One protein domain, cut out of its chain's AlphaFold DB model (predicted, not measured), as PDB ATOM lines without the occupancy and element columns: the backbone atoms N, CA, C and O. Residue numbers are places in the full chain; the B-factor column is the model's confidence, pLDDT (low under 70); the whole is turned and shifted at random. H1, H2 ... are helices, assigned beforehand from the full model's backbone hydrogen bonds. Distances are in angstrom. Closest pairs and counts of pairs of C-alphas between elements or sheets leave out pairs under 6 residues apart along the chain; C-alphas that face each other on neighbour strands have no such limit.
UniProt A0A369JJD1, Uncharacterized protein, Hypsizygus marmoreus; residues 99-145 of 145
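Overview. This is residues 99 to 145 of the 145 residues of an uncharacterized protein of Hypsizygus marmoreus (UniProt A0A369JJD1). Two helices, H2 and H3, meet near their ends as an open V, and a short helix follows at the far end of each arm: H1 sticks out beyond H2 and touches no helix, while H4 turns back at a corner beyond the far end of H3. H2 meets H3 and H3 meets H4 only at the corners by their links, H1 stays apart from the other three helices, and the helices do not close round a core. The printed part has 47 residues, with four named helices in the order H1, H2, H3, H4 and no named strand, and its class is all helix. It is loose, with a radius of gyration of the C-alphas of 13.1 A, and elongated, spanning 35 by 22 by 20 A.

Arrangement. Start at Thr 99 and look first at H1, residues 100 to 104, which is apart from H2, residues 108 to 118. Residues 99 to 111 stand free, of which 100 to 104 belong to H1 and 108 to 111 belong to H2. Go on to H3, residues 120 to 131: H2 and H3 only just touch, with 3 pairs of C-alphas within 8 A, and only at the corner by their link. Their closest C-alphas are those of Ser 116 and Trp 123, 5.4 A apart, and H3 touches H2 with residues 123 to 124 alone. The two run opposite ways at a steep tilt of 50 degrees. Next comes H4, residues 134 to 140, which H3 touches only at the corner, with residues 130 to 131 alone; the closest C-alphas, those of Ser 131 and Arg 137, are 5.1 A apart. H3 and H4 run opposite ways at a steep tilt of 56 degrees. H4 is apart from H1 and H2, and H1 is apart from H3. In H1, H2 and H3 every O i to N i+4 pair is within hydrogen-bond range; in H4 1 of 3 is, beside 2 of 4 O i to N i+3 pairs.

Along the chain. Find C-alpha 100 at (-23.184, -26.682, -22.546), where H1 begins. H2 runs 15.0 A from Ile 108 to Gly 118. Find C-alpha 120 at (-14.176, -5.259, -3.732); from there H3, the longest helix by residues, runs 16.3 A to Ser 131. H4 runs 10.4 A from Pro 134 to C-alpha 140 at (-4.373, -5.248, -19.112).

Size, cuts and confidence. The two C-alphas farthest apart are those of Thr 99 and Pro 134, at 35.6 A. The printed part has no cut and ends at Lys 145, the chain's last residue. The three links between the helices are tight. The mean pLDDT of the printed part is 75.5; it is under 70 in residues 102 to 106 and 135 to 145.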
ATOM      1  N   THR A  99     -25.069 -27.447 -18.083       71.31
ATOM      2  CA  THR A  99     -25.179 -27.874 -19.482       71.31
ATOM      3  C   THR A  99     -24.312 -26.981 -20.367       71.31
ATOM      4  O   THR A  99     -23.984 -25.861 -19.983       71.31
ATOM      5  N   GLU A 100     -23.960 -27.454 -21.563       70.25
ATOM      6  CA  GLU A 100     -23.184 -26.682 -22.546       70.25
ATOM      7  C   GLU A 100     -23.841 -25.322 -22.857       70.25
ATOM      8  O   GLU A 100     -23.168 -24.296 -22.851       70.25
ATOM      9  N   ASP A 101     -25.173 -25.286 -22.956       70.31
ATOM     10  CA  ASP A 101     -25.941 -24.050 -23.155       70.31
ATOM     11  C   ASP A 101     -25.748 -23.031 -22.018       70.31
ATOM     12  O   ASP A 101     -25.614 -21.835 -22.267       70.31
ATOM     13  N   LYS A 102     -25.646 -23.495 -20.763       66.44
ATOM     14  CA  LYS A 102     -25.385 -22.624 -19.606       66.44
ATOM     15  C   LYS A 102     -23.948 -22.120 -19.557       66.44
ATOM     16  O   LYS A 102     -23.703 -21.094 -18.939       66.44
ATOM     17  N   ILE A 103     -23.008 -22.826 -20.189       68.44
ATOM     18  CA  ILE A 103     -21.628 -22.350 -20.363       68.44
ATOM     19  C   ILE A 103     -21.603 -21.175 -21.344       68.44
ATOM     20  O   ILE A 103     -20.865 -20.224 -21.126       68.44
ATOM     21  N   CYS A 104     -22.432 -21.202 -22.391       69.00
ATOM     22  CA  CYS A 104     -22.539 -20.093 -23.340       69.00
ATOM     23  C   CYS A 104     -23.232 -18.849 -22.762       69.00
ATOM     24  O   CYS A 104     -23.000 -17.751 -23.256       69.00
ATOM     25  N   GLU A 105     -24.055 -19.008 -21.723       68.88
ATOM     26  CA  GLU A 105     -24.665 -17.898 -20.977       68.88
ATOM     27  C   GLU A 105     -23.701 -17.239 -19.973       68.88
ATOM     28  O   GLU A 105     -24.047 -16.219 -19.378       68.88
ATOM     29  N   PHE A 106     -22.494 -17.790 -19.774       68.88
ATOM     30  CA  PHE A 106     -21.489 -17.163 -18.920       68.88
ATOM     31  C   PHE A 106     -20.866 -15.953 -19.602       68.88
ATOM     32  O   PHE A 106     -19.994 -16.074 -20.464       68.88
ATOM     33  N   ASP A 107     -21.284 -14.783 -19.141       77.38
ATOM     34  CA  ASP A 107     -20.637 -13.527 -19.462       77.38
ATOM     35  C   ASP A 107     -19.538 -13.224 -18.432       77.38
ATOM     36  O   ASP A 107     -19.781 -13.139 -17.224       77.38
ATOM     37  N   ILE A 108     -18.303 -13.087 -18.915       78.94
ATOM     38  CA  ILE A 108     -17.154 -12.703 -18.086       78.94
ATOM     39  C   ILE A 108     -17.351 -11.291 -17.526       78.94
ATOM     40  O   ILE A 108     -16.897 -11.015 -16.411       78.94
ATOM     41  N   ASP A 109     -18.049 -10.423 -18.255       82.69
ATOM     42  CA  ASP A 109     -18.313  -9.057 -17.817       82.69
ATOM     43  C   ASP A 109     -19.287  -9.053 -16.622       82.69
ATOM     44  O   ASP A 109     -19.012  -8.390 -15.619       82.69
ATOM     45  N   ASP A 110     -20.331  -9.895 -16.640       80.69
ATOM     46  CA  ASP A 110     -21.258 -10.082 -15.503       80.69
ATOM     47  C   ASP A 110     -20.539 -10.641 -14.263       80.69
ATOM     48  O   ASP A 110     -20.720 -10.154 -13.143       80.69
ATOM     49  N   ILE A 111     -19.659 -11.634 -14.440       79.38
ATOM     50  CA  ILE A 111     -18.850 -12.172 -13.334       79.38
ATOM     51  C   ILE A 111     -17.959 -11.079 -12.734       79.38
ATOM     52  O   ILE A 111     -17.857 -10.966 -11.510       79.38
ATOM     53  N   THR A 112     -17.324 -10.278 -13.587       83.81
ATOM     54  CA  THR A 112     -16.420  -9.199 -13.181       83.81
ATOM     55  C   THR A 112     -17.162  -8.119 -12.398       83.81
ATOM     56  O   THR A 112     -16.716  -7.716 -11.319       83.81
ATOM     57  N   GLU A 113     -18.329  -7.686 -12.878       85.56
ATOM     58  CA  GLU A 113     -19.180  -6.711 -12.187       85.56
ATOM     59  C   GLU A 113     -19.614  -7.230 -10.809       85.56
ATOM     60  O   GLU A 113     -19.506  -6.532  -9.794       85.56
ATOM     61  N   ARG A 114     -20.036  -8.493 -10.734       81.81
ATOM     62  CA  ARG A 114     -20.521  -9.100  -9.488       81.81
ATOM     63  C   ARG A 114     -19.406  -9.358  -8.486       81.81
ATOM     64  O   ARG A 114     -19.620  -9.155  -7.291       81.81
ATOM     65  N   MET A 115     -18.224  -9.770  -8.942       83.06
ATOM     66  CA  MET A 115     -17.055  -9.936  -8.077       83.06
ATOM     67  C   MET A 115     -16.554  -8.592  -7.553       83.06
ATOM     68  O   MET A 115     -16.376  -8.454  -6.348       83.06
ATOM     69  N   SER A 116     -16.388  -7.590  -8.420       88.25
ATOM     70  CA  SER A 116     -15.919  -6.261  -8.006       88.25
ATOM     71  C   SER A 116     -16.906  -5.543  -7.076       88.25
ATOM     72  O   SER A 116     -16.482  -4.850  -6.155       88.25
ATOM     73  N   THR A 117     -18.214  -5.766  -7.243       87.69
ATOM     74  CA  THR A 117     -19.247  -5.180  -6.372       87.69
ATOM     75  C   THR A 117     -19.440  -5.965  -5.070       87.69
ATOM     76  O   THR A 117     -19.598  -5.377  -4.001       87.69
ATOM     77  N   GLY A 118     -19.458  -7.301  -5.136       86.56
ATOM     78  CA  GLY A 118     -19.736  -8.173  -3.989       86.56
ATOM     79  C   GLY A 118     -18.520  -8.481  -3.112       86.56
ATOM     80  O   GLY A 118     -18.691  -8.928  -1.974       86.56
ATOM     81  N   ALA A 119     -17.315  -8.262  -3.641       91.75
ATOM     82  CA  ALA A 119     -16.038  -8.563  -3.007       91.75
ATOM     83  C   ALA A 119     -14.925  -7.591  -3.457       91.75
ATOM     84  O   ALA A 119     -13.937  -8.020  -4.059       91.75
ATOM     85  N   PRO A 120     -15.080  -6.280  -3.206       93.06
ATOM     86  CA  PRO A 120     -14.176  -5.259  -3.732       93.06
ATOM     87  C   PRO A 120     -12.720  -5.449  -3.293       93.06
ATOM     88  O   PRO A 120     -11.820  -5.345  -4.121       93.06
ATOM     89  N   HIS A 121     -12.461  -5.789  -2.025       93.94
ATOM     90  CA  HIS A 121     -11.083  -5.916  -1.538       93.94
ATOM     91  C   HIS A 121     -10.402  -7.173  -2.093       93.94
ATOM     92  O   HIS A 121      -9.216  -7.162  -2.420       93.94
ATOM     93  N   LEU A 122     -11.142  -8.277  -2.203       91.31
ATOM     94  CA  LEU A 122     -10.666  -9.500  -2.839       91.31
ATOM     95  C   LEU A 122     -10.416  -9.290  -4.335       91.31
ATOM     96  O   LEU A 122      -9.456  -9.844  -4.871       91.31
ATOM     97  N   TRP A 123     -11.266  -8.507  -5.003       91.06
ATOM     98  CA  TRP A 123     -11.103  -8.154  -6.410       91.06
ATOM     99  C   TRP A 123      -9.830  -7.334  -6.643       91.06
ATOM    100  O   TRP A 123      -9.042  -7.681  -7.519       91.06
ATOM    101  N   GLU A 124      -9.573  -6.320  -5.815       91.69
ATOM    102  CA  GLU A 124      -8.317  -5.560  -5.853       91.69
ATOM    103  C   GLU A 124      -7.098  -6.464  -5.624       91.69
ATOM    104  O   GLU A 124      -6.121  -6.390  -6.367       91.69
ATOM    105  N   LEU A 125      -7.168  -7.386  -4.654       91.50
ATOM    106  CA  LEU A 125      -6.100  -8.365  -4.433       91.50
ATOM    107  C   LEU A 125      -5.866  -9.247  -5.671       91.50
ATOM    108  O   LEU A 125      -4.720  -9.561  -5.992       91.50
ATOM    109  N   LEU A 126      -6.929  -9.664  -6.359       88.44
ATOM    110  CA  LEU A 126      -6.820 -10.451  -7.581       88.44
ATOM    111  C   LEU A 126      -6.179  -9.643  -8.722       88.44
ATOM    112  O   LEU A 126      -5.305 -10.183  -9.397       88.44
ATOM    113  N   ASP A 127      -6.551  -8.368  -8.908       87.44
ATOM    114  CA  ASP A 127      -5.939  -7.477  -9.913       87.44
ATOM    115  C   ASP A 127      -4.432  -7.319  -9.670       87.44
ATOM    116  O   ASP A 127      -3.635  -7.455 -10.600       87.44
ATOM    117  N   GLU A 128      -4.020  -7.130  -8.414       89.06
ATOM    118  CA  GLU A 128      -2.605  -7.047  -8.031       89.06
ATOM    119  C   GLU A 128      -1.852  -8.356  -8.316       89.06
ATOM    120  O   GLU A 128      -0.755  -8.346  -8.881       89.06
ATOM    121  N   LEU A 129      -2.446  -9.511  -7.989       87.31
ATOM    122  CA  LEU A 129      -1.839 -10.821  -8.249       87.31
ATOM    123  C   LEU A 129      -1.709 -11.122  -9.748       87.31
ATOM    124  O   LEU A 129      -0.696 -11.679 -10.171       87.31
ATOM    125  N   LEU A 130      -2.707 -10.755 -10.552       82.81
ATOM    126  CA  LEU A 130      -2.669 -10.922 -12.006       82.81
ATOM    127  C   LEU A 130      -1.688  -9.940 -12.662       82.81
ATOM    128  O   LEU A 130      -0.986 -10.306 -13.606       82.81
ATOM    129  N   SER A 131      -1.590  -8.720 -12.134       82.75
ATOM    130  CA  SER A 131      -0.655  -7.685 -12.597       82.75
ATOM    131  C   SER A 131       0.800  -7.965 -12.215       82.75
ATOM    132  O   SER A 131       1.718  -7.420 -12.837       82.75
ATOM    133  N   ALA A 132       1.028  -8.825 -11.219       83.31
ATOM    134  CA  ALA A 132       2.360  -9.254 -10.813       83.31
ATOM    135  C   ALA A 132       3.074 -10.094 -11.889       83.31
ATOM    136  O   ALA A 132       4.304 -10.152 -11.881       83.31
ATOM    137  N   ASP A 133       2.341 -10.706 -12.830       80.69
ATOM    138  CA  ASP A 133       2.924 -11.359 -14.005       80.69
ATOM    139  C   ASP A 133       3.238 -10.316 -15.103       80.69
ATOM    140  O   ASP A 133       2.320  -9.736 -15.702       80.69
ATOM    141  N   PRO A 134       4.525 -10.096 -15.449       71.25
ATOM    142  CA  PRO A 134       4.917  -9.150 -16.493       71.25
ATOM    143  C   PRO A 134       4.273  -9.426 -17.861       71.25
ATOM    144  O   PRO A 134       4.075  -8.493 -18.641       71.25
ATOM    145  N   CYS A 135       3.940 -10.685 -18.167       68.25
ATOM    146  CA  CYS A 135       3.324 -11.079 -19.434       68.25
ATOM    147  C   CYS A 135       1.834 -10.712 -19.506       68.25
ATOM    148  O   CYS A 135       1.324 -10.424 -20.593       68.25
ATOM    149  N   LEU A 136       1.131 -10.712 -18.370       63.47
ATOM    150  CA  LEU A 136      -0.288 -10.351 -18.282       63.47
ATOM    151  C   LEU A 136      -0.493  -8.841 -18.164       63.47
ATOM    152  O   LEU A 136      -1.461  -8.314 -18.708       63.47
ATOM    153  N   ARG A 137       0.464  -8.124 -17.570       59.91
ATOM    154  CA  ARG A 137       0.445  -6.660 -17.457       59.91
ATOM    155  C   ARG A 137       0.321  -5.948 -18.815       59.91
ATOM    156  O   ARG A 137      -0.495  -5.044 -18.960       59.91
ATOM    157  N   TYR A 138       1.018  -6.431 -19.851       56.06
ATOM    158  CA  TYR A 138       0.876  -5.920 -21.229       56.06
ATOM    159  C   TYR A 138      -0.541  -6.120 -21.799       56.06
ATOM    160  O   TYR A 138      -0.994  -5.340 -22.636       56.06
ATOM    161  N   LYS A 139      -1.256  -7.158 -21.343       57.38
ATOM    162  CA  LYS A 139      -2.629  -7.449 -21.760       57.38
ATOM    163  C   LYS A 139      -3.700  -6.697 -20.953       57.38
ATOM    164  O   LYS A 139      -4.855  -6.737 -21.348       57.38
ATOM    165  N   HIS A 140      -3.374  -6.021 -19.859       55.81
ATOM    166  CA  HIS A 140      -4.373  -5.248 -19.112       55.81
ATOM    167  C   HIS A 140      -4.435  -3.788 -19.591       55.81
ATOM    168  O   HIS A 140      -5.511  -3.199 -19.699       55.81
ATOM    169  N   ASP A 141      -3.294  -3.232 -20.010       54.22
ATOM    170  CA  ASP A 141      -3.175  -1.830 -20.435       54.22
ATOM    171  C   ASP A 141      -3.902  -1.491 -21.756       54.22
ATOM    172  O   ASP A 141      -4.214  -0.325 -22.002       54.22
ATOM    173  N   TRP A 142      -4.203  -2.473 -22.619       44.56
ATOM    174  CA  TRP A 142      -4.973  -2.237 -23.857       44.56
ATOM    175  C   TRP A 142      -6.491  -2.295 -23.659       44.56
ATOM    176  O   TRP A 142      -7.205  -1.712 -24.468       44.56
ATOM    177  N   ALA A 143      -6.971  -2.952 -22.597       49.19
ATOM    178  CA  ALA A 143      -8.396  -3.107 -22.293       49.19
ATOM    179  C   ALA A 143      -8.963  -1.973 -21.412       49.19
ATOM    180  O   ALA A 143     -10.174  -1.839 -21.293       49.19
ATOM    181  N   ARG A 144      -8.100  -1.133 -20.814       50.19
ATOM    182  CA  ARG A 144      -8.484   0.074 -20.047       50.19
ATOM    183  C   ARG A 144      -8.619   1.355 -20.901       50.19
ATOM    184  O   ARG A 144      -8.740   2.438 -20.330       50.19
ATOM    185  N   LYS A 145      -8.543   1.263 -22.234       40.47
ATOM    186  CA  LYS A 145      -8.768   2.387 -23.168       40.47
ATOM    187  C   LYS A 145     -10.186   2.376 -23.710       40.47
ATOM    188  O   LYS A 145     -10.734   3.489 -23.853       40.47
TER     189      LYS A 145